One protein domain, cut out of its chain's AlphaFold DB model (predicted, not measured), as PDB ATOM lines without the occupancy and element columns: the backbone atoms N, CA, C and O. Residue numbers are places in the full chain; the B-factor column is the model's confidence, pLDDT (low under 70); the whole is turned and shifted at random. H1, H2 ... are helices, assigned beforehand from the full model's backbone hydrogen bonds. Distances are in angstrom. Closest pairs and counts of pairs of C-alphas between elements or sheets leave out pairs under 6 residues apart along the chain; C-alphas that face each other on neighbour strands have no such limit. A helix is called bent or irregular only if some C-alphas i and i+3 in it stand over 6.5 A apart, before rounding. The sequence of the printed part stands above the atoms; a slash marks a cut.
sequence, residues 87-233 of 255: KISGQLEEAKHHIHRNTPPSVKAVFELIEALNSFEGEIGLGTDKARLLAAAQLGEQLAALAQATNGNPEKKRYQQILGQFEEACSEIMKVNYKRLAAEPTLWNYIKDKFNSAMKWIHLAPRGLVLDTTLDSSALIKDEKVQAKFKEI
ATOM      1  N   LYS A  87     -45.047  28.206 -10.614       74.94
ATOM      2  CA  LYS A  87     -44.257  27.284 -11.446       74.94
ATOM      3  C   LYS A  87     -43.070  27.987 -12.115       74.94
ATOM      4  O   LYS A  87     -41.958  27.469 -12.066       74.94
ATOM      5  N   ILE A  88     -43.296  29.156 -12.720       75.00
ATOM      6  CA  ILE A  88     -42.247  29.954 -13.375       75.00
ATOM      7  C   ILE A  88     -41.207  30.397 -12.343       75.00
ATOM      8  O   ILE A  88     -40.013  30.273 -12.593       75.00
ATOM      9  N   SER A  89     -41.644  30.861 -11.171       75.62
ATOM     10  CA  SER A  89     -40.746  31.258 -10.080       75.62
ATOM     11  C   SER A  89     -39.897  30.083  -9.594       75.62
ATOM     12  O   SER A  89     -38.688  30.232  -9.454       75.62
ATOM     13  N   GLY A  90     -40.485  28.895  -9.422       73.88
ATOM     14  CA  GLY A  90     -39.738  27.684  -9.070       73.88
ATOM     15  C   GLY A  90     -38.696  27.296 -10.124       73.88
ATOM     16  O   GLY A  90     -37.551  27.007  -9.784       73.88
ATOM     17  N   GLN A  91     -39.061  27.364 -11.409       74.00
ATOM     18  CA  GLN A  91     -38.140  27.112 -12.526       74.00
ATOM     19  C   GLN A  91     -37.017  28.153 -12.610       74.00
ATOM     20  O   GLN A  91     -35.884  27.809 -12.943       74.00
ATOM     21  N   LEU A  92     -37.313  29.420 -12.308       73.81
ATOM     22  CA  LEU A  92     -36.322  30.491 -12.247       73.81
ATOM     23  C   LEU A  92     -35.337  30.276 -11.099       73.81
ATOM     24  O   LEU A  92     -34.139  30.420 -11.315       73.81
ATOM     25  N   GLU A  93     -35.803  29.905  -9.908       76.88
ATOM     26  CA  GLU A  93     -34.914  29.624  -8.774       76.88
ATOM     27  C   GLU A  93     -34.023  28.402  -9.044       76.88
ATOM     28  O   GLU A  93     -32.809  28.468  -8.843       76.88
ATOM     29  N   GLU A  94     -34.573  27.323  -9.610       71.00
ATOM     30  CA  GLU A  94     -33.776  26.171 -10.056       71.00
ATOM     31  C   GLU A  94     -32.735  26.593 -11.110       71.00
ATOM     32  O   GLU A  94     -31.549  26.279 -10.988       71.00
ATOM     33  N   ALA A  95     -33.134  27.394 -12.103       69.06
ATOM     34  CA  ALA A  95     -32.221  27.911 -13.117       69.06
ATOM     35  C   ALA A  95     -31.133  28.828 -12.528       69.06
ATOM     36  O   ALA A  95     -29.978  28.713 -12.937       69.06
ATOM     37  N   LYS A  96     -31.443  29.685 -11.543       72.25
ATOM     38  CA  LYS A  96     -30.454  30.540 -10.855       72.25
ATOM     39  C   LYS A  96     -29.341  29.719 -10.220       72.25
ATOM     40  O   LYS A  96     -28.177  30.102 -10.323       72.25
ATOM     41  N   HIS A  97     -29.671  28.578  -9.619       68.44
ATOM     42  CA  HIS A  97     -28.668  27.682  -9.038       68.44
ATOM     43  C   HIS A  97     -27.721  27.073 -10.081       68.44
ATOM     44  O   HIS A  97     -26.591  26.726  -9.740       68.44
ATOM     45  N   HIS A  98     -28.147  26.993 -11.342       64.50
ATOM     46  CA  HIS A  98     -27.365  26.457 -12.458       64.50
ATOM     47  C   HIS A  98     -26.721  27.536 -13.346       64.50
ATOM     48  O   HIS A  98     -25.882  27.224 -14.201       64.50
ATOM     49  N   ILE A  99     -27.071  28.812 -13.158       65.94
ATOM     50  CA  ILE A  99     -26.437  29.936 -13.849       65.94
ATOM     51  C   ILE A  99     -25.153  30.312 -13.101       65.94
ATOM     52  O   ILE A  99     -25.146  31.021 -12.099       65.94
ATOM     53  N   HIS A 100     -24.027  29.839 -13.623       67.12
ATOM     54  CA  HIS A 100     -22.690  30.137 -13.125       67.12
ATOM     55  C   HIS A 100     -21.969  31.142 -14.034       67.12
ATOM     56  O   HIS A 100     -22.428  31.515 -15.119       67.12
ATOM     57  N   ARG A 101     -20.770  31.572 -13.620       61.31
ATOM     58  CA  ARG A 101     -19.925  32.495 -14.399       61.31
ATOM     59  C   ARG A 101     -19.711  32.006 -15.844       61.31
ATOM     60  O   ARG A 101     -19.777  32.824 -16.761       61.31
ATOM     61  N   ASN A 102     -19.585  30.688 -16.026       68.31
ATOM     62  CA  ASN A 102     -19.341  30.012 -17.306       68.31
ATOM     63  C   ASN A 102     -20.610  29.668 -18.107       68.31
ATOM     64  O   ASN A 102     -20.509  29.037 -19.157       68.31
ATOM     65  N   THR A 103     -21.799  30.057 -17.644       77.94
ATOM     66  CA  THR A 103     -23.039  29.814 -18.390       77.94
ATOM     67  C   THR A 103     -23.029  30.587 -19.717       77.94
ATOM     68  O   THR A 103     -22.678  31.777 -19.712       77.94
ATOM     69  N   PRO A 104     -23.423  29.950 -20.839       81.94
ATOM     70  CA  PRO A 104     -23.474  30.590 -22.145       81.94
ATOM     71  C   PRO A 104     -24.306  31.879 -22.143       81.94
ATOM     72  O   PRO A 104     -25.327  31.952 -21.448       81.94
ATOM     73  N   PRO A 105     -23.918  32.890 -22.940       84.50
ATOM     74  CA  PRO A 105     -24.676  34.132 -23.053       84.50
ATOM     75  C   PRO A 105     -26.133  33.933 -23.500       84.50
ATOM     76  O   PRO A 105     -27.002  34.657 -23.022       84.50
ATOM     77  N   SER A 106     -26.413  32.935 -24.348       84.88
ATOM     78  CA  SER A 106     -27.773  32.583 -24.786       84.88
ATOM     79  C   SER A 106     -28.675  32.197 -23.618       84.88
ATOM     80  O   SER A 106     -29.760  32.752 -23.461       84.88
ATOM     81  N   VAL A 107     -28.194  31.315 -22.745       88.00
ATOM     82  CA  VAL A 107     -28.918  30.859 -21.550       88.00
ATOM     83  C   VAL A 107     -29.185  32.022 -20.591       88.00
ATOM     84  O   VAL A 107     -30.303  32.164 -20.099       88.00
ATOM     85  N   LYS A 108     -28.194  32.898 -20.370       88.38
ATOM     86  CA  LYS A 108     -28.359  34.099 -19.529       88.38
ATOM     87  C   LYS A 108     -29.403  35.056 -20.101       88.38
ATOM     88  O   LYS A 108     -30.254  35.542 -19.367       88.38
ATOM     89  N   ALA A 109     -29.370  35.299 -21.408       89.19
ATOM     90  CA  ALA A 109     -30.310  36.207 -22.053       89.19
ATOM     91  C   ALA A 109     -31.756  35.673 -22.022       89.19
ATOM     92  O   ALA A 109     -32.684  36.447 -21.789       89.19
ATOM     93  N   VAL A 110     -31.954  34.359 -22.196       90.88
ATOM     94  CA  VAL A 110     -33.272  33.718 -22.019       90.88
ATOM     95  C   VAL A 110     -33.748  33.841 -20.575       90.88
ATOM     96  O   VAL A 110     -34.906  34.173 -20.343       90.88
ATOM     97  N   PHE A 111     -32.861  33.607 -19.611       91.06
ATOM     98  CA  PHE A 111     -33.184  33.748 -18.197       91.06
ATOM     99  C   PHE A 111     -33.649  35.171 -17.847       91.06
ATOM    100  O   PHE A 111     -34.732  35.332 -17.290       91.06
ATOM    101  N   GLU A 112     -32.906  36.201 -18.265       91.00
ATOM    102  CA  GLU A 112     -33.301  37.603 -18.057       91.00
ATOM    103  C   GLU A 112     -34.647  37.942 -18.719       91.00
ATOM    104  O   GLU A 112     -35.421  38.744 -18.191       91.00
ATOM    105  N   LEU A 113     -34.945  37.343 -19.876       92.19
ATOM    106  CA  LEU A 113     -36.239  37.507 -20.533       92.19
ATOM    107  C   LEU A 113     -37.373  36.865 -19.723       92.19
ATOM    108  O   LEU A 113     -38.438  37.467 -19.611       92.19
ATOM    109  N   ILE A 114     -37.173  35.670 -19.162       91.56
ATOM    110  CA  ILE A 114     -38.187  35.017 -18.320       91.56
ATOM    111  C   ILE A 114     -38.426  35.836 -17.055       91.56
ATOM    112  O   ILE A 114     -39.583  36.045 -16.697       91.56
ATOM    113  N   GLU A 115     -37.366  36.336 -16.412       90.00
ATOM    114  CA  GLU A 115     -37.502  37.218 -15.252       90.00
ATOM    115  C   GLU A 115     -38.342  38.446 -15.600       90.00
ATOM    116  O   GLU A 115     -39.335  38.693 -14.924       90.00
ATOM    117  N   ALA A 116     -38.026  39.142 -16.698       90.44
ATOM    118  CA  ALA A 116     -38.798  40.299 -17.151       90.44
ATOM    119  C   ALA A 116     -40.255  39.940 -17.495       90.44
ATOM    120  O   ALA A 116     -41.187  40.666 -17.156       90.44
ATOM    121  N   LEU A 117     -40.491  38.804 -18.154       90.38
ATOM    122  CA  LEU A 117     -41.851  38.360 -18.448       90.38
ATOM    123  C   LEU A 117     -42.630  38.049 -17.169       90.38
ATOM    124  O   LEU A 117     -43.823  38.324 -17.144       90.38
ATOM    125  N   ASN A 118     -41.995  37.495 -16.135       88.25
ATOM    126  CA  ASN A 118     -42.646  37.114 -14.881       88.25
ATOM    127  C   ASN A 118     -42.868  38.316 -13.945       88.25
ATOM    128  O   ASN A 118     -43.906  38.386 -13.291       88.25
ATOM    129  N   SER A 119     -41.936  39.273 -13.920       86.94
ATOM    130  CA  SER A 119     -41.952  40.448 -13.038       86.94
ATOM    131  C   SER A 119     -42.711  41.656 -13.590       86.94
ATOM    132  O   SER A 119     -42.784  42.684 -12.921       86.94
ATOM    133  N   PHE A 120     -43.250  41.571 -14.808       86.62
ATOM    134  CA  PHE A 120     -44.031  42.664 -15.376       86.62
ATOM    135  C   PHE A 120     -45.273  42.959 -14.521       86.62
ATOM    136  O   PHE A 120     -46.182  42.132 -14.409       86.62
ATOM    137  N   GLU A 121     -45.325  44.177 -13.989       81.06
ATOM    138  CA  GLU A 121     -46.463  44.737 -13.265       81.06
ATOM    139  C   GLU A 121     -47.068  45.869 -14.103       81.06
ATOM    140  O   GLU A 121     -46.476  46.933 -14.273       81.06
ATOM    141  N   GLY A 122     -48.247  45.630 -14.675       76.75
ATOM    142  CA  GLY A 122     -48.938  46.616 -15.499       76.75
ATOM    143  C   GLY A 122     -50.260  46.098 -16.049       76.75
ATOM    144  O   GLY A 122     -50.499  44.891 -16.112       76.75
ATOM    145  N   GLU A 123     -51.132  47.019 -16.454       78.00
ATOM    146  CA  GLU A 123     -52.398  46.671 -17.095       78.00
ATOM    147  C   GLU A 123     -52.164  46.292 -18.559       78.00
ATOM    148  O   GLU A 123     -51.671  47.094 -19.352       78.00
ATOM    149  N   ILE A 124     -52.512  45.055 -18.914       82.56
ATOM    150  CA  ILE A 124     -52.423  44.520 -20.277       82.56
ATOM    151  C   ILE A 124     -53.653  43.671 -20.593       82.56
ATOM    152  O   ILE A 124     -54.283  43.098 -19.696       82.56
ATOM    153  N   GLY A 125     -54.003  43.560 -21.876       73.19
ATOM    154  CA  GLY A 125     -55.125  42.742 -22.317       73.19
ATOM    155  C   GLY A 125     -54.983  41.267 -21.921       73.19
ATOM    156  O   GLY A 125     -53.903  40.679 -21.984       73.19
ATOM    157  N   LEU A 126     -56.106  40.624 -21.578       76.62
ATOM    158  CA  LEU A 126     -56.147  39.230 -21.099       76.62
ATOM    159  C   LEU A 126     -55.475  38.232 -22.058       76.62
ATOM    160  O   LEU A 126     -54.835  37.273 -21.624       76.62
ATOM    161  N   GLY A 127     -55.632  38.437 -23.370       74.56
ATOM    162  CA  GLY A 127     -55.011  37.588 -24.388       74.56
ATOM    163  C   GLY A 127     -53.487  37.709 -24.402       74.56
ATOM    164  O   GLY A 127     -52.789  36.700 -24.537       74.56
ATOM    165  N   THR A 128     -52.983  38.924 -24.208       82.81
ATOM    166  CA  THR A 128     -51.552  39.228 -24.161       82.81
ATOM    167  C   THR A 128     -50.929  38.746 -22.861       82.81
ATOM    168  O   THR A 128     -49.875  38.117 -22.895       82.81
ATOM    169  N   ASP A 129     -51.617  38.909 -21.732       81.69
ATOM    170  CA  ASP A 129     -51.156  38.390 -20.444       81.69
ATOM    171  C   ASP A 129     -51.075  36.856 -20.435       81.69
ATOM    172  O   ASP A 129     -50.099  36.256 -19.982       81.69
ATOM    173  N   LYS A 130     -52.053  36.182 -21.055       82.62
ATOM    174  CA  LYS A 130     -51.986  34.730 -21.263       82.62
ATOM    175  C   LYS A 130     -50.778  34.331 -22.117       82.62
ATOM    176  O   LYS A 130     -50.167  33.301 -21.834       82.62
ATOM    177  N   ALA A 131     -50.449  35.107 -23.152       84.62
ATOM    178  CA  ALA A 131     -49.279  34.861 -23.993       84.62
ATOM    179  C   ALA A 131     -47.963  35.122 -23.242       84.62
ATOM    180  O   ALA A 131     -47.049  34.314 -23.358       84.62
ATOM    181  N   ARG A 132     -47.896  36.180 -22.420       89.31
ATOM    182  CA  ARG A 132     -46.770  36.489 -21.521       89.31
ATOM    183  C   ARG A 132     -46.457  35.310 -20.608       89.31
ATOM    184  O   ARG A 132     -45.344  34.794 -20.628       89.31
ATOM    185  N   LEU A 133     -47.463  34.835 -19.879       86.12
ATOM    186  CA  LEU A 133     -47.313  33.720 -18.942       86.12
ATOM    187  C   LEU A 133     -47.011  32.397 -19.641       86.12
ATOM    188  O   LEU A 133     -46.251  31.582 -19.126       86.12
ATOM    189  N   LEU A 134     -47.606  32.162 -20.813       86.25
ATOM    190  CA  LEU A 134     -47.306  30.974 -21.605       86.25
ATOM    191  C   LEU A 134     -45.855  30.988 -22.096       86.25
ATOM    192  O   LEU A 134     -45.169  29.985 -21.940       86.25
ATOM    193  N   ALA A 135     -45.390  32.114 -22.640       88.38
ATOM    194  CA  ALA A 135     -44.017  32.267 -23.103       88.38
ATOM    195  C   ALA A 135     -43.021  32.081 -21.951       88.38
ATOM    196  O   ALA A 135     -42.080  31.303 -22.088       88.38
ATOM    197  N   ALA A 136     -43.265  32.717 -20.800       88.62
ATOM    198  CA  ALA A 136     -42.427  32.569 -19.612       88.62
ATOM    199  C   ALA A 136     -42.347  31.108 -19.138       88.62
ATOM    200  O   ALA A 136     -41.251  30.598 -18.921       88.62
ATOM    201  N   ALA A 137     -43.483  30.408 -19.054       84.75
ATOM    202  CA  ALA A 137     -43.520  29.004 -18.646       84.75
ATOM    203  C   ALA A 137     -42.810  28.077 -19.645       84.75
ATOM    204  O   ALA A 137     -42.035  27.216 -19.240       84.75
ATOM    205  N   GLN A 138     -43.038  28.255 -20.950       88.25
ATOM    206  CA  GLN A 138     -42.399  27.431 -21.981       88.25
ATOM    207  C   GLN A 138     -40.879  27.628 -22.007       88.25
ATOM    208  O   GLN A 138     -40.138  26.654 -22.121       88.25
ATOM    209  N   LEU A 139     -40.405  28.870 -21.875       89.88
ATOM    210  CA  LEU A 139     -38.975  29.170 -21.779       89.88
ATOM    211  C   LEU A 139     -38.373  28.622 -20.471       89.88
ATOM    212  O   LEU A 139     -37.280  28.056 -20.497       89.88
ATOM    213  N   GLY A 140     -39.100  28.717 -19.353       86.31
ATOM    214  CA  GLY A 140     -38.711  28.119 -18.071       86.31
ATOM    215  C   GLY A 140     -38.579  26.595 -18.140       86.31
ATOM    216  O   GLY A 140     -37.624  26.030 -17.611       86.31
ATOM    217  N   GLU A 141     -39.471  25.920 -18.870       87.69
ATOM    218  CA  GLU A 141     -39.372  24.478 -19.135       87.69
ATOM    219  C   GLU A 141     -38.107  24.116 -19.927       87.69
ATOM    220  O   GLU A 141     -37.463  23.117 -19.608       87.69
ATOM    221  N   GLN A 142     -37.698  24.938 -20.901       89.31
ATOM    222  CA  GLN A 142     -36.447  24.706 -21.636       89.31
ATOM    223  C   GLN A 142     -35.209  24.903 -20.754       89.31
ATOM    224  O   GLN A 142     -34.255  24.131 -20.858       89.31
ATOM    225  N   LEU A 143     -35.221  25.892 -19.851       87.06
ATOM    226  CA  LEU A 143     -34.136  26.074 -18.881       87.06
ATOM    227  C   LEU A 143     -34.020  24.887 -17.920       87.06
ATOM    228  O   LEU A 143     -32.915  24.389 -17.705       87.06
ATOM    229  N   ALA A 144     -35.144  24.404 -17.388       83.12
ATOM    230  CA  ALA A 144     -35.161  23.231 -16.517       83.12
ATOM    231  C   ALA A 144     -34.665  21.974 -17.258       83.12
ATOM    232  O   ALA A 144     -33.831  21.231 -16.739       83.12
ATOM    233  N   ALA A 145     -35.095  21.768 -18.508       84.75
ATOM    234  CA  ALA A 145     -34.629  20.656 -19.338       84.75
ATOM    235  C   ALA A 145     -33.114  20.725 -19.605       84.75
ATOM    236  O   ALA A 145     -32.417  19.708 -19.511       84.75
ATOM    237  N   LEU A 146     -32.581  21.920 -19.882       85.38
ATOM    238  CA  LEU A 146     -31.145  22.145 -20.039       85.38
ATOM    239  C   LEU A 146     -30.388  21.832 -18.739       85.38
ATOM    240  O   LEU A 146     -29.370  21.131 -18.774       85.38
ATOM    241  N   ALA A 147     -30.878  22.310 -17.593       80.19
ATOM    242  CA  ALA A 147     -30.279  22.054 -16.285       80.19
ATOM    243  C   ALA A 147     -30.212  20.550 -15.971       80.19
ATOM    244  O   ALA A 147     -29.139  20.037 -15.637       80.19
ATOM    245  N   GLN A 148     -31.312  19.823 -16.188       80.62
ATOM    246  CA  GLN A 148     -31.398  18.375 -15.973       80.62
ATOM    247  C   GLN A 148     -30.487  17.583 -16.921       80.62
ATOM    248  O   GLN A 148     -29.736  16.711 -16.487       80.62
ATOM    249  N   ALA A 149     -30.479  17.903 -18.218       78.00
ATOM    250  CA  ALA A 149     -29.635  17.201 -19.191       78.00
ATOM    251  C   ALA A 149     -28.130  17.393 -18.902       78.00
ATOM    252  O   ALA A 149     -27.289  16.504 -19.122       78.00
ATOM    253  N   THR A 150     -27.770  18.553 -18.360       71.81
ATOM    254  CA  THR A 150     -26.378  18.930 -18.102       71.81
ATOM    255  C   THR A 150     -25.930  18.629 -16.671       71.81
ATOM    256  O   THR A 150     -24.725  18.567 -16.435       71.81
ATOM    257  N   ASN A 151     -26.845  18.322 -15.739       68.31
ATOM    258  CA  ASN A 151     -26.592  18.321 -14.286       68.31
ATOM    259  C   ASN A 151     -25.879  19.611 -13.827       68.31
ATOM    260  O   ASN A 151     -24.998  19.568 -12.971       68.31
ATOM    261  N   GLY A 152     -26.162  20.743 -14.477       60.62
ATOM    262  CA  GLY A 152     -25.450  22.003 -14.243       60.62
ATOM    263  C   GLY A 152     -23.970  22.012 -14.653       60.62
ATOM    264  O   GLY A 152     -23.274  22.974 -14.341       60.62
ATOM    265  N   ASN A 153     -23.464  20.977 -15.343       62.78
ATOM    266  CA  ASN A 153     -22.051  20.874 -15.704       62.78
ATOM    267  C   ASN A 153     -21.822  21.089 -17.220       62.78
ATOM    268  O   ASN A 153     -22.138  20.201 -18.026       62.78
ATOM    269  N   PRO A 154     -21.271  22.249 -17.632       60.72
ATOM    270  CA  PRO A 154     -21.116  22.618 -19.039       60.72
ATOM    271  C   PRO A 154     -20.019  21.850 -19.797       60.72
ATOM    272  O   PRO A 154     -19.917  21.970 -21.015       60.72
ATOM    273  N   GLU A 155     -19.218  21.023 -19.121       62.09
ATOM    274  CA  GLU A 155     -18.080  20.306 -19.725       62.09
ATOM    275  C   GLU A 155     -18.436  18.946 -20.354       62.09
ATOM    276  O   GLU A 155     -17.570  18.227 -20.863       62.09
ATOM    277  N   LYS A 156     -19.714  18.545 -20.359       62.75
ATOM    278  CA  LYS A 156     -20.119  17.290 -21.012       62.75
ATOM    279  C   LYS A 156     -19.850  17.373 -22.521       62.75
ATOM    280  O   LYS A 156     -20.272  18.317 -23.177       62.75
ATOM    281  N   LYS A 157     -19.288  16.311 -23.121       62.06
ATOM    282  CA  LYS A 157     -19.072  16.187 -24.586       62.06
ATOM    283  C   LYS A 157     -20.316  16.476 -25.449       62.06
ATOM    284  O   LYS A 157     -20.176  16.779 -26.626       62.06
ATOM    285  N   ARG A 158     -21.526  16.369 -24.882       74.06
ATOM    286  CA  ARG A 158     -22.811  16.649 -25.550       74.06
ATOM    287  C   ARG A 158     -23.391  18.036 -25.253       74.06
ATOM    288  O   ARG A 158     -24.464  18.344 -25.755       74.06
ATOM    289  N   TYR A 159     -22.712  18.868 -24.465       77.12
ATOM    290  CA  TYR A 159     -23.234  20.162 -24.026       77.12
ATOM    291  C   TYR A 159     -23.583  21.076 -25.201       77.12
ATOM    292  O   TYR A 159     -24.663  21.643 -25.214       77.12
ATOM    293  N   GLN A 160     -22.735  21.141 -26.232       77.81
ATOM    294  CA  GLN A 160     -23.016  21.946 -27.427       77.81
ATOM    295  C   GLN A 160     -24.262  21.476 -28.189       77.81
ATOM    296  O   GLN A 160     -25.034  22.300 -28.662       77.81
ATOM    297  N   GLN A 161     -24.493  20.162 -28.279       80.69
ATOM    298  CA  GLN A 161     -25.686  19.622 -28.935       80.69
ATOM    299  C   GLN A 161     -26.955  19.937 -28.132       80.69
ATOM    300  O   GLN A 161     -27.966  20.325 -28.707       80.69
ATOM    301  N   ILE A 162     -26.889  19.796 -26.806       84.06
ATOM    302  CA  ILE A 162     -28.002  20.117 -25.903       84.06
ATOM    303  C   ILE A 162     -28.280  21.628 -25.921       84.06
ATOM    304  O   ILE A 162     -29.435  22.038 -25.958       84.06
ATOM    305  N   LEU A 163     -27.232  22.456 -25.947       84.38
ATOM    306  CA  LEU A 163     -27.347  23.907 -26.053       84.38
ATOM    307  C   LEU A 163     -28.011  24.320 -27.373       84.38
ATOM    308  O   LEU A 163     -28.910  25.149 -27.349       84.38
ATOM    309  N   GLY A 164     -27.638  23.698 -28.494       82.75
ATOM    310  CA  GLY A 164     -28.289  23.951 -29.783       82.75
ATOM    311  C   GLY A 164     -29.776  23.581 -29.785       82.75
ATOM    312  O   GLY A 164     -30.589  24.337 -30.303       82.75
ATOM    313  N   GLN A 165     -30.155  22.468 -29.145       86.81
ATOM    314  CA  GLN A 165     -31.567  22.083 -28.982       86.81
ATOM    315  C   GLN A 165     -32.337  23.068 -28.096       86.81
ATOM    316  O   GLN A 165     -33.477  23.411 -28.403       86.81
ATOM    317  N   PHE A 166     -31.709  23.534 -27.015       89.75
ATOM    318  CA  PHE A 166     -32.260  24.574 -26.152       89.75
ATOM    319  C   PHE A 166     -32.491  25.875 -26.933       89.75
ATOM    320  O   PHE A 166     -33.586  26.432 -26.894       89.75
ATOM    321  N   GLU A 167     -31.489  26.332 -27.685       87.88
ATOM    322  CA  GLU A 167     -31.580  27.538 -28.509       87.88
ATOM    323  C   GLU A 167     -32.681  27.396 -29.572       87.88
ATOM    324  O   GLU A 167     -33.549  28.261 -29.683       87.88
ATOM    325  N   GLU A 168     -32.739  26.279 -30.294       86.50
ATOM    326  CA  GLU A 168     -33.783  26.029 -31.292       86.50
ATOM    327  C   GLU A 168     -35.196  26.029 -30.678       86.50
ATOM    328  O   GLU A 168     -36.103  26.687 -31.198       86.50
ATOM    329  N   ALA A 169     -35.378  25.381 -29.525       88.38
ATOM    330  CA  ALA A 169     -36.657  25.370 -28.821       88.38
ATOM    331  C   ALA A 169     -37.068  26.774 -28.350       88.38
ATOM    332  O   ALA A 169     -38.213  27.192 -28.557       88.38
ATOM    333  N   CYS A 170     -36.140  27.538 -27.766       90.06
ATOM    334  CA  CYS A 170     -36.391  28.921 -27.366       90.06
ATOM    335  C   CYS A 170     -36.728  29.808 -28.572       90.06
ATOM    336  O   CYS A 170     -37.660  30.609 -28.494       90.06
ATOM    337  N   SER A 171     -36.038  29.624 -29.700       86.88
ATOM    338  CA  SER A 171     -36.326  30.296 -30.972       86.88
ATOM    339  C   SER A 171     -37.789  30.121 -31.382       86.88
ATOM    340  O   SER A 171     -38.481  31.104 -31.655       86.88
ATOM    341  N   GLU A 172     -38.282  28.883 -31.396       86.81
ATOM    342  CA  GLU A 172     -39.655  28.594 -31.817       86.81
ATOM    343  C   GLU A 172     -40.692  29.156 -30.835       86.81
ATOM    344  O   GLU A 172     -41.665  29.787 -31.258       86.81
ATOM    345  N   ILE A 173     -40.453  29.034 -29.524       88.44
ATOM    346  CA  ILE A 173     -41.323  29.626 -28.494       88.44
ATOM    347  C   ILE A 173     -41.433  31.144 -28.684       88.44
ATOM    348  O   ILE A 173     -42.533  31.710 -28.624       88.44
ATOM    349  N   MET A 174     -40.305  31.809 -28.936       86.38
ATOM    350  CA  MET A 174     -40.260  33.255 -29.136       86.38
ATOM    351  C   MET A 174     -40.975  33.669 -30.425       86.38
ATOM    352  O   MET A 174     -41.783  34.599 -30.385       86.38
ATOM    353  N   LYS A 175     -40.779  32.955 -31.541       84.38
ATOM    354  CA  LYS A 175     -41.488  33.219 -32.808       84.38
ATOM    355  C   LYS A 175     -43.004  33.096 -32.666       84.38
ATOM    356  O   LYS A 175     -43.736  33.959 -33.153       84.38
ATOM    357  N   VAL A 176     -43.480  32.050 -31.989       83.69
ATOM    358  CA  VAL A 176     -44.919  31.789 -31.812       83.69
ATOM    359  C   VAL A 176     -45.589  32.874 -30.966       83.69
ATOM    360  O   VAL A 176     -46.711  33.291 -31.268       83.69
ATOM    361  N   ASN A 177     -44.914  33.356 -29.920       83.06
ATOM    362  CA  ASN A 177     -45.502  34.308 -28.977       83.06
ATOM    363  C   ASN A 177     -45.239  35.783 -29.334       83.06
ATOM    364  O   ASN A 177     -46.009  36.643 -28.904       83.06
ATOM    365  N   TYR A 178     -44.231  36.085 -30.164       82.31
ATOM    366  CA  TYR A 178     -43.795  37.446 -30.515       82.31
ATOM    367  C   TYR A 178     -44.945  38.397 -30.856       82.31
ATOM    368  O   TYR A 178     -45.104  39.424 -30.204       82.31
ATOM    369  N   LYS A 179     -45.796  38.038 -31.828       80.25
ATOM    370  CA  LYS A 179     -46.875  38.927 -32.295       80.25
ATOM    371  C   LYS A 179     -47.851  39.306 -31.184       80.25
ATOM    372  O   LYS A 179     -48.381  40.407 -31.193       80.25
ATOM    373  N   ARG A 180     -48.105  38.393 -30.241       81.31
ATOM    374  CA  ARG A 180     -49.017  38.639 -29.116       81.31
ATOM    375  C   ARG A 180     -48.361  39.501 -28.047       81.31
ATOM    376  O   ARG A 180     -49.027  40.359 -27.492       81.31
ATOM    377  N   LEU A 181     -47.071  39.297 -27.791       83.62
ATOM    378  CA  LEU A 181     -46.309  40.110 -26.842       83.62
ATOM    379  C   LEU A 181     -46.096  41.540 -27.360       83.62
ATOM    380  O   LEU A 181     -46.205  42.489 -26.593       83.62
ATOM    381  N   ALA A 182     -45.847  41.689 -28.663       82.94
ATOM    382  CA  ALA A 182     -45.661  42.975 -29.332       82.94
ATOM    383  C   ALA A 182     -46.972  43.752 -29.555       82.94
ATOM    384  O   ALA A 182     -46.930  44.938 -29.868       82.94
ATOM    385  N   ALA A 183     -48.132  43.102 -29.404       79.31
ATOM    386  CA  ALA A 183     -49.433  43.745 -29.585       79.31
ATOM    387  C   ALA A 183     -49.755  44.769 -28.485       79.31
ATOM    388  O   ALA A 183     -50.519  45.696 -28.736       79.31
ATOM    389  N   GLU A 184     -49.186  44.608 -27.286       83.94
ATOM    390  CA  GLU A 184     -49.356  45.542 -26.169       83.94
ATOM    391  C   GLU A 184     -48.116  46.433 -26.025       83.94
ATOM    392  O   GLU A 184     -47.063  45.937 -25.609       83.94
ATOM    393  N   PRO A 185     -48.204  47.747 -26.307       82.94
ATOM    394  CA  PRO A 185     -47.051  48.644 -26.264       82.94
ATOM    395  C   PRO A 185     -46.372  48.713 -24.895       82.94
ATOM    396  O   PRO A 185     -45.146  48.795 -24.823       82.94
ATOM    397  N   THR A 186     -47.145  48.670 -23.806       85.31
ATOM    398  CA  THR A 186     -46.619  48.742 -22.434       85.31
ATOM    399  C   THR A 186     -45.767  47.520 -22.106       85.31
ATOM    400  O   THR A 186     -44.629  47.664 -21.661       85.31
ATOM    401  N   LEU A 187     -46.280  46.318 -22.397       86.94
ATOM    402  CA  LEU A 187     -45.524  45.078 -22.227       86.94
ATOM    403  C   LEU A 187     -44.314  45.052 -23.153       86.94
ATOM    404  O   LEU A 187     -43.205  44.774 -22.704       86.94
ATOM    405  N   TRP A 188     -44.514  45.360 -24.437       88.88
ATOM    406  CA  TRP A 188     -43.452  45.316 -25.434       88.88
ATOM    407  C   TRP A 188     -42.292  46.233 -25.060       88.88
ATOM    408  O   TRP A 188     -41.151  45.789 -25.045       88.88
ATOM    409  N   ASN A 189     -42.565  47.483 -24.680       85.25
ATOM    410  CA  ASN A 189     -41.514  48.410 -24.264       85.25
ATOM    411  C   ASN A 189     -40.753  47.937 -23.024       85.25
ATOM    412  O   ASN A 189     -39.562  48.220 -22.924       85.25
ATOM    413  N   TYR A 190     -41.411  47.209 -22.121       87.69
ATOM    414  CA  TYR A 190     -40.767  46.637 -20.945       87.69
ATOM    415  C   TYR A 190     -39.830  45.472 -21.300       87.69
ATOM    416  O   TYR A 190     -38.723  45.384 -20.773       87.69
ATOM    417  N   ILE A 191     -40.241  44.586 -22.217       88.12
ATOM    418  CA  ILE A 191     -39.492  43.351 -22.514       88.12
ATOM    419  C   ILE A 191     -38.584  43.428 -23.747       88.12
ATOM    420  O   ILE A 191     -37.721  42.562 -23.894       88.12
ATOM    421  N   LYS A 192     -38.764  44.401 -24.651       84.56
ATOM    422  CA  LYS A 192     -38.139  44.410 -25.992       84.56
ATOM    423  C   LYS A 192     -36.620  44.285 -25.962       84.56
ATOM    424  O   LYS A 192     -36.063  43.547 -26.767       84.56
ATOM    425  N   ASP A 193     -35.946  44.930 -25.013       85.25
ATOM    426  CA  ASP A 193     -34.483  44.893 -24.931       85.25
ATOM    427  C   ASP A 193     -33.991  43.501 -24.520       85.25
ATOM    428  O   ASP A 193     -33.039  42.970 -25.100       85.25
ATOM    429  N   LYS A 194     -34.684  42.862 -23.569       90.88
ATOM    430  CA  LYS A 194     -34.403  41.481 -23.149       90.88
ATOM    431  C   LYS A 194     -34.752  40.483 -24.244       90.88
ATOM    432  O   LYS A 194     -33.974  39.572 -24.514       90.88
ATOM    433  N   PHE A 195     -35.870  40.700 -24.932       88.00
ATOM    434  CA  PHE A 195     -36.308  39.882 -26.057       88.00
ATOM    435  C   PHE A 195     -35.291  39.931 -27.204       88.00
ATOM    436  O   PHE A 195     -34.851  38.890 -27.690       88.00
ATOM    437  N   ASN A 196     -34.848  41.129 -27.588       84.44
ATOM    438  CA  ASN A 196     -33.838  41.328 -28.625       84.44
ATOM    439  C   ASN A 196     -32.475  40.755 -28.214       84.44
ATOM    440  O   ASN A 196     -31.793  40.147 -29.040       84.44
ATOM    441  N   SER A 197     -32.090  40.900 -26.942       84.75
ATOM    442  CA  SER A 197     -30.866  40.295 -26.401       84.75
ATOM    443  C   SER A 197     -30.897  38.769 -26.507       84.75
ATOM    444  O   SER A 197     -29.959  38.174 -27.035       84.75
ATOM    445  N   ALA A 198     -31.994  38.128 -26.090       87.19
ATOM    446  CA  ALA A 198     -32.172  36.683 -26.222       87.19
ATOM    447  C   ALA A 198     -32.105  36.249 -27.694       87.19
ATOM    448  O   ALA A 198     -31.324  35.368 -28.050       87.19
ATOM    449  N   MET A 199     -32.823  36.937 -28.582       81.56
ATOM    450  CA  MET A 199     -32.848  36.595 -30.008       81.56
ATOM    451  C   MET A 199     -31.495  36.760 -30.684       81.56
ATOM    452  O   MET A 199     -31.137  35.930 -31.515       81.56
ATOM    453  N   LYS A 200     -30.702  37.763 -30.297       81.50
ATOM    454  CA  LYS A 200     -29.334  37.927 -30.800       81.50
ATOM    455  C   LYS A 200     -28.513  36.653 -30.610       81.50
ATOM    456  O   LYS A 200     -27.781  36.271 -31.512       81.50
ATOM    457  N   TRP A 201     -28.629  36.005 -29.456       78.81
ATOM    458  CA  TRP A 201     -27.848  34.810 -29.150       78.81
ATOM    459  C   TRP A 201     -28.447  33.536 -29.738       78.81
ATOM    460  O   TRP A 201     -27.704  32.659 -30.159       78.81
ATOM    461  N   ILE A 202     -29.773  33.456 -29.802       77.00
ATOM    462  CA  ILE A 202     -30.497  32.250 -30.211       77.00
ATOM    463  C   ILE A 202     -30.647  32.152 -31.745       77.00
ATOM    464  O   ILE A 202     -30.797  31.064 -32.289       77.00
ATOM    465  N   HIS A 203     -30.627  33.277 -32.470       62.34
ATOM    466  CA  HIS A 203     -30.770  33.333 -33.937       62.34
ATOM    467  C   HIS A 203     -29.463  33.606 -34.694       62.34
ATOM    468  O   HIS A 203     -29.498  33.826 -35.905       62.34
ATOM    469  N   LEU A 204     -28.296  33.543 -34.047       45.50
ATOM    470  CA  LEU A 204     -27.008  33.583 -34.754       45.50
ATOM    471  C   LEU A 204     -26.662  32.215 -35.375       45.50
ATOM    472  O   LEU A 204     -25.627  31.616 -35.102       45.50
ATOM    473  N   ALA A 205     -27.527  31.766 -36.285       34.28
ATOM    474  CA  ALA A 205     -27.171  30.930 -37.423       34.28
ATOM    475  C   ALA A 205     -27.381  31.771 -38.705       34.28
ATOM    476  O   ALA A 205     -28.295  32.593 -38.755       34.28
ATOM    477  N   PRO A 206     -26.556  31.606 -39.754       32.28
ATOM    478  CA  PRO A 206     -26.336  32.566 -40.854       32.28
ATOM    479  C   PRO A 206     -27.505  32.751 -41.846       32.28
ATOM    480  O   PRO A 206     -27.302  33.176 -42.982       32.28
ATOM    481  N   ARG A 207     -28.739  32.429 -41.459       31.80
ATOM    482  CA  ARG A 207     -29.936  32.595 -42.289       31.80
ATOM    483  C   ARG A 207     -30.931  33.467 -41.546       31.80
ATOM    484  O   ARG A 207     -31.715  32.989 -40.736       31.80
ATOM    485  N   GLY A 208     -30.834  34.762 -41.836       36.00
ATOM    486  CA  GLY A 208     -31.639  35.814 -41.246       36.00
ATOM    487  C   GLY A 208     -33.129  35.493 -41.253       36.00
ATOM    488  O   GLY A 208     -33.774  35.455 -42.296       36.00
ATOM    489  N   LEU A 209     -33.678  35.354 -40.057       35.97
ATOM    490  CA  LEU A 209     -34.999  35.874 -39.763       35.97
ATOM    491  C   LEU A 209     -34.752  37.231 -39.125       35.97
ATOM    492  O   LEU A 209     -34.407  37.330 -37.950       35.97
ATOM    493  N   VAL A 210     -34.835  38.262 -39.965       39.59
ATOM    494  CA  VAL A 210     -34.917  39.653 -39.534       39.59
ATOM    495  C   VAL A 210     -36.113  39.723 -38.597       39.59
ATOM    496  O   VAL A 210     -37.264  39.673 -39.026       39.59
ATOM    497  N   LEU A 211     -35.826  39.755 -37.298       41.28
ATOM    498  CA  LEU A 211     -36.757  40.281 -36.320       41.28
ATOM    499  C   LEU A 211     -37.081  41.684 -36.791       41.28
ATOM    500  O   LEU A 211     -36.164  42.456 -37.058       41.28
ATOM    501  N   ASP A 212     -38.362  41.949 -36.984       41.94
ATOM    502  CA  ASP A 212     -38.861  43.175 -37.571       41.94
ATOM    503  C   ASP A 212     -38.371  44.379 -36.747       41.94
ATOM    504  O   ASP A 212     -38.945  44.749 -35.720       41.94
ATOM    505  N   THR A 213     -37.251  44.972 -37.172       38.94
ATOM    506  CA  THR A 213     -36.638  46.153 -36.553       38.94
ATOM    507  C   THR A 213     -37.527  47.387 -36.706       38.94
ATOM    508  O   THR A 213     -37.191  48.445 -36.182       38.94
ATOM    509  N   THR A 214     -38.675  47.271 -37.385       40.66
ATOM    510  CA  THR A 214     -39.695  48.322 -37.446       40.66
ATOM    511  C   THR A 214     -40.389  48.562 -36.101       40.66
ATOM    512  O   THR A 214     -40.995  49.611 -35.918       40.66
ATOM    513  N   LEU A 215     -40.270  47.661 -35.119       42.91
ATOM    514  CA  LEU A 215     -40.862  47.855 -33.786       42.91
ATOM    515  C   LEU A 215     -39.894  48.414 -32.733       42.91
ATOM    516  O   LEU A 215     -40.266  48.546 -31.562       42.91
ATOM    517  N   ASP A 216     -38.678  48.792 -33.132       44.97
ATOM    518  CA  ASP A 216     -37.915  49.791 -32.392       44.97
ATOM    519  C   ASP A 216     -38.372  51.170 -32.875       44.97
ATOM    520  O   ASP A 216     -37.954  51.670 -33.921       44.97
ATOM    521  N   SER A 217     -39.270  51.790 -32.114       46.41
ATOM    522  CA  SER A 217     -39.774  53.137 -32.389       46.41
ATOM    523  C   SER A 217     -38.645  54.159 -32.570       46.41
ATOM    524  O   SER A 217     -38.815  55.128 -33.307       46.41
ATOM    525  N   SER A 218     -37.463  53.926 -31.988       50.31
ATOM    526  CA  SER A 218     -36.300  54.791 -32.183       50.31
ATOM    527  C   SER A 218     -35.614  54.611 -33.545       50.31
ATOM    528  O   SER A 218     -35.024  55.567 -34.053       50.31
ATOM    529  N   ALA A 219     -35.726  53.433 -34.167       49.06
ATOM    530  CA  ALA A 219     -35.244  53.157 -35.519       49.06
ATOM    531  C   ALA A 219     -36.246  53.634 -36.580       49.06
ATOM    532  O   ALA A 219     -35.837  54.228 -37.575       49.06
ATOM    533  N   LEU A 220     -37.551  53.475 -36.335       47.62
ATOM    534  CA  LEU A 220     -38.605  53.903 -37.262       47.62
ATOM    535  C   LEU A 220     -38.684  55.437 -37.402       47.62
ATOM    536  O   LEU A 220     -38.939  55.946 -38.488       47.62
ATOM    537  N   ILE A 221     -38.380  56.182 -36.332       53.00
ATOM    538  CA  ILE A 221     -38.247  57.653 -36.363       53.00
ATOM    539  C   ILE A 221     -36.977  58.100 -37.106       53.00
ATOM    540  O   ILE A 221     -36.931  59.211 -37.635       53.00
ATOM    541  N   LYS A 222     -35.937  57.259 -37.154       54.41
ATOM    542  CA  LYS A 222     -34.672  57.537 -37.858       54.41
ATOM    543  C   LYS A 222     -34.672  57.052 -39.309       54.41
ATOM    544  O   LYS A 222     -33.733  57.367 -40.032       54.41
ATOM    545  N   ASP A 223     -35.694  56.311 -39.731       58.75
ATOM    546  CA  ASP A 223     -35.848  55.876 -41.114       58.75
ATOM    547  C   ASP A 223     -36.109  57.095 -42.013       58.75
ATOM    548  O   ASP A 223     -37.110  57.805 -41.874       58.75
ATOM    549  N   GLU A 224     -35.189  57.344 -42.944       61.59
ATOM    550  CA  GLU A 224     -35.239  58.487 -43.858       61.59
ATOM    551  C   GLU A 224     -36.513  58.509 -44.707       61.59
ATOM    552  O   GLU A 224     -37.004  59.589 -45.031       61.59
ATOM    553  N   LYS A 225     -37.103  57.349 -45.034       67.25
ATOM    554  CA  LYS A 225     -38.364  57.283 -45.789       67.25
ATOM    555  C   LYS A 225     -39.551  57.686 -44.926       67.25
ATOM    556  O   LYS A 225     -40.451  58.361 -45.422       67.25
ATOM    557  N   VAL A 226     -39.560  57.302 -43.649       58.19
ATOM    558  CA  VAL A 226     -40.602  57.721 -42.700       58.19
ATOM    559  C   VAL A 226     -40.483  59.216 -42.432       58.19
ATOM    560  O   VAL A 226     -41.486  59.919 -42.519       58.19
ATOM    561  N   GLN A 227     -39.270  59.731 -42.215       56.84
ATOM    562  CA  GLN A 227     -39.035  61.170 -42.074       56.84
ATOM    563  C   GLN A 227     -39.402  61.950 -43.339       56.84
ATOM    564  O   GLN A 227     -39.986  63.028 -43.237       56.84
ATOM    565  N   ALA A 228     -39.090  61.419 -44.524       69.81
ATOM    566  CA  ALA A 228     -39.461  62.031 -45.794       69.81
ATOM    567  C   ALA A 228     -40.982  62.096 -45.947       69.81
ATOM    568  O   ALA A 228     -41.495  63.166 -46.255       69.81
ATOM    569  N   LYS A 229     -41.709  61.015 -45.633       65.88
ATOM    570  CA  LYS A 229     -43.180  61.019 -45.635       65.88
ATOM    571  C   LYS A 229     -43.777  61.936 -44.570       65.88
ATOM    572  O   LYS A 229     -44.776  62.590 -44.831       65.88
ATOM    573  N   PHE A 230     -43.169  62.030 -43.388       64.06
ATOM    574  CA  PHE A 230     -43.619  62.953 -42.343       64.06
ATOM    575  C   PHE A 230     -43.431  64.413 -42.772       64.06
ATOM    576  O   PHE A 230     -44.328  65.231 -42.592       64.06
ATOM    577  N   LYS A 231     -42.293  64.733 -43.401       68.75
ATOM    578  CA  LYS A 231     -42.043  66.046 -44.014       68.75
ATOM    579  C   LYS A 231     -42.976  66.313 -45.190       68.75
ATOM    580  O   LYS A 231     -43.428  67.436 -45.349       68.75
ATOM    581  N   GLU A 232     -43.282  65.301 -45.992       71.50
ATOM    582  CA  GLU A 232     -44.234  65.400 -47.096       71.50
ATOM    583  C   GLU A 232     -45.641  65.711 -46.574       71.50
ATOM    584  O   GLU A 232     -46.271  66.629 -47.079       71.50
ATOM    585  N   ILE A 233     -46.092  65.052 -45.502       62.66
ATOM    586  CA  ILE A 233     -47.380  65.326 -44.840       62.66
ATOM    587  C   ILE A 233     -47.391  66.704 -44.164       62.66
ATOM    588  O   ILE A 233     -48.404  67.382 -44.233       62.66
TER     589      ILE A 233
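What this domain is: This is residues 87 to 233 of the 255 residues of an uncharacterized protein of Legionella sp. PC1000 (UniProt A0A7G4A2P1). Five helices make an up-and-down bundle in two layers: H3 and H4 side by side, packed on a row of H1, H2 and H5. From the end of H5 a long link leads to a tail with the small helices H6 and H7; this tail makes much of the length, and residues 224 to 229 of H7 stick out. The printed part has 147 residues with seven named helices, H1 to H7 in order, and no named strand; its class is all helix. It is compact, with a radius of gyration of the C-alphas of 17.1 A, yet elongated, spanning 60 by 36 by 24 A.

How they stand to each other: Begin with H1, residues 87 to 98, and H2, residues 105 to 119: this hairpin touches, closest at the C-alphas of Ile 88 and Asn 118, 7.3 A apart. Next comes H3, residues 126 to 150, a hub together with H2. Residues 132 to 143 of H3 touch H2, with the C-alphas of Ile 114 and Ala 136 closest at 5.1 A; the tilt of 38 degrees is only just steep. Residues 136 to 147 of H3 touch H1, closest at the C-alphas of Ala 137 and Ile 88, 5.5 A apart. Look then at H4, residues 159 to 181, which touches H3 at a shallow tilt of 2 degrees, opposite ways; the C-alphas of Thr 128 and Arg 180 are closest, at 5.6 A. H5, residues 185 to 202, touches H2 at a shallow tilt of 17 degrees, opposite ways, with the C-alphas of Ala 109 and Ala 198 closest at 4.6 A. H5 also touches H4, at the C-alphas of Ile 202 and Glu 167, 5.1 A apart. H6, residues 217 to 220, and H7, residues 224 to 233, touch no helix. In H1, H2, H3 and H7 every O i to N i+4 pair is within hydrogen-bond range, in H4 17 of 19 and in H5 11 of 14; H6 is too short for such a pair.

Where its parts are: Find C-alpha 87 at (-44.257, 27.284, -11.446), where H1 begins. H2 runs 20.9 A from first to last C-alpha. H3, the longest helix, starts at C-alpha 126 at (-56.147, 39.230, -21.099) and runs 36.2 A. H4 runs 30.6 A with a kink of 35 degrees near residue 175, and H5 23.6 A with a kink of 53 degrees near residue 192. Both are irregular: C-alphas 176 and 179 are 7.4 A apart, and C-alphas 190 and 193 are 7.6 A apart. H7 ends at C-alpha 233 at (-47.380, 65.326, -44.840).

The domain as a whole: The C-alphas of Lys 157 and Ile 233 are the two farthest apart, 60.2 A. The printed part has no cut, and residues 203 to 216 form the long link from H5 to H6. The mean pLDDT of the printed part is 74.9; look for values under 70 at residue 95, residues 97 to 102, 151 to 157 and 203 to 231, and residue 233.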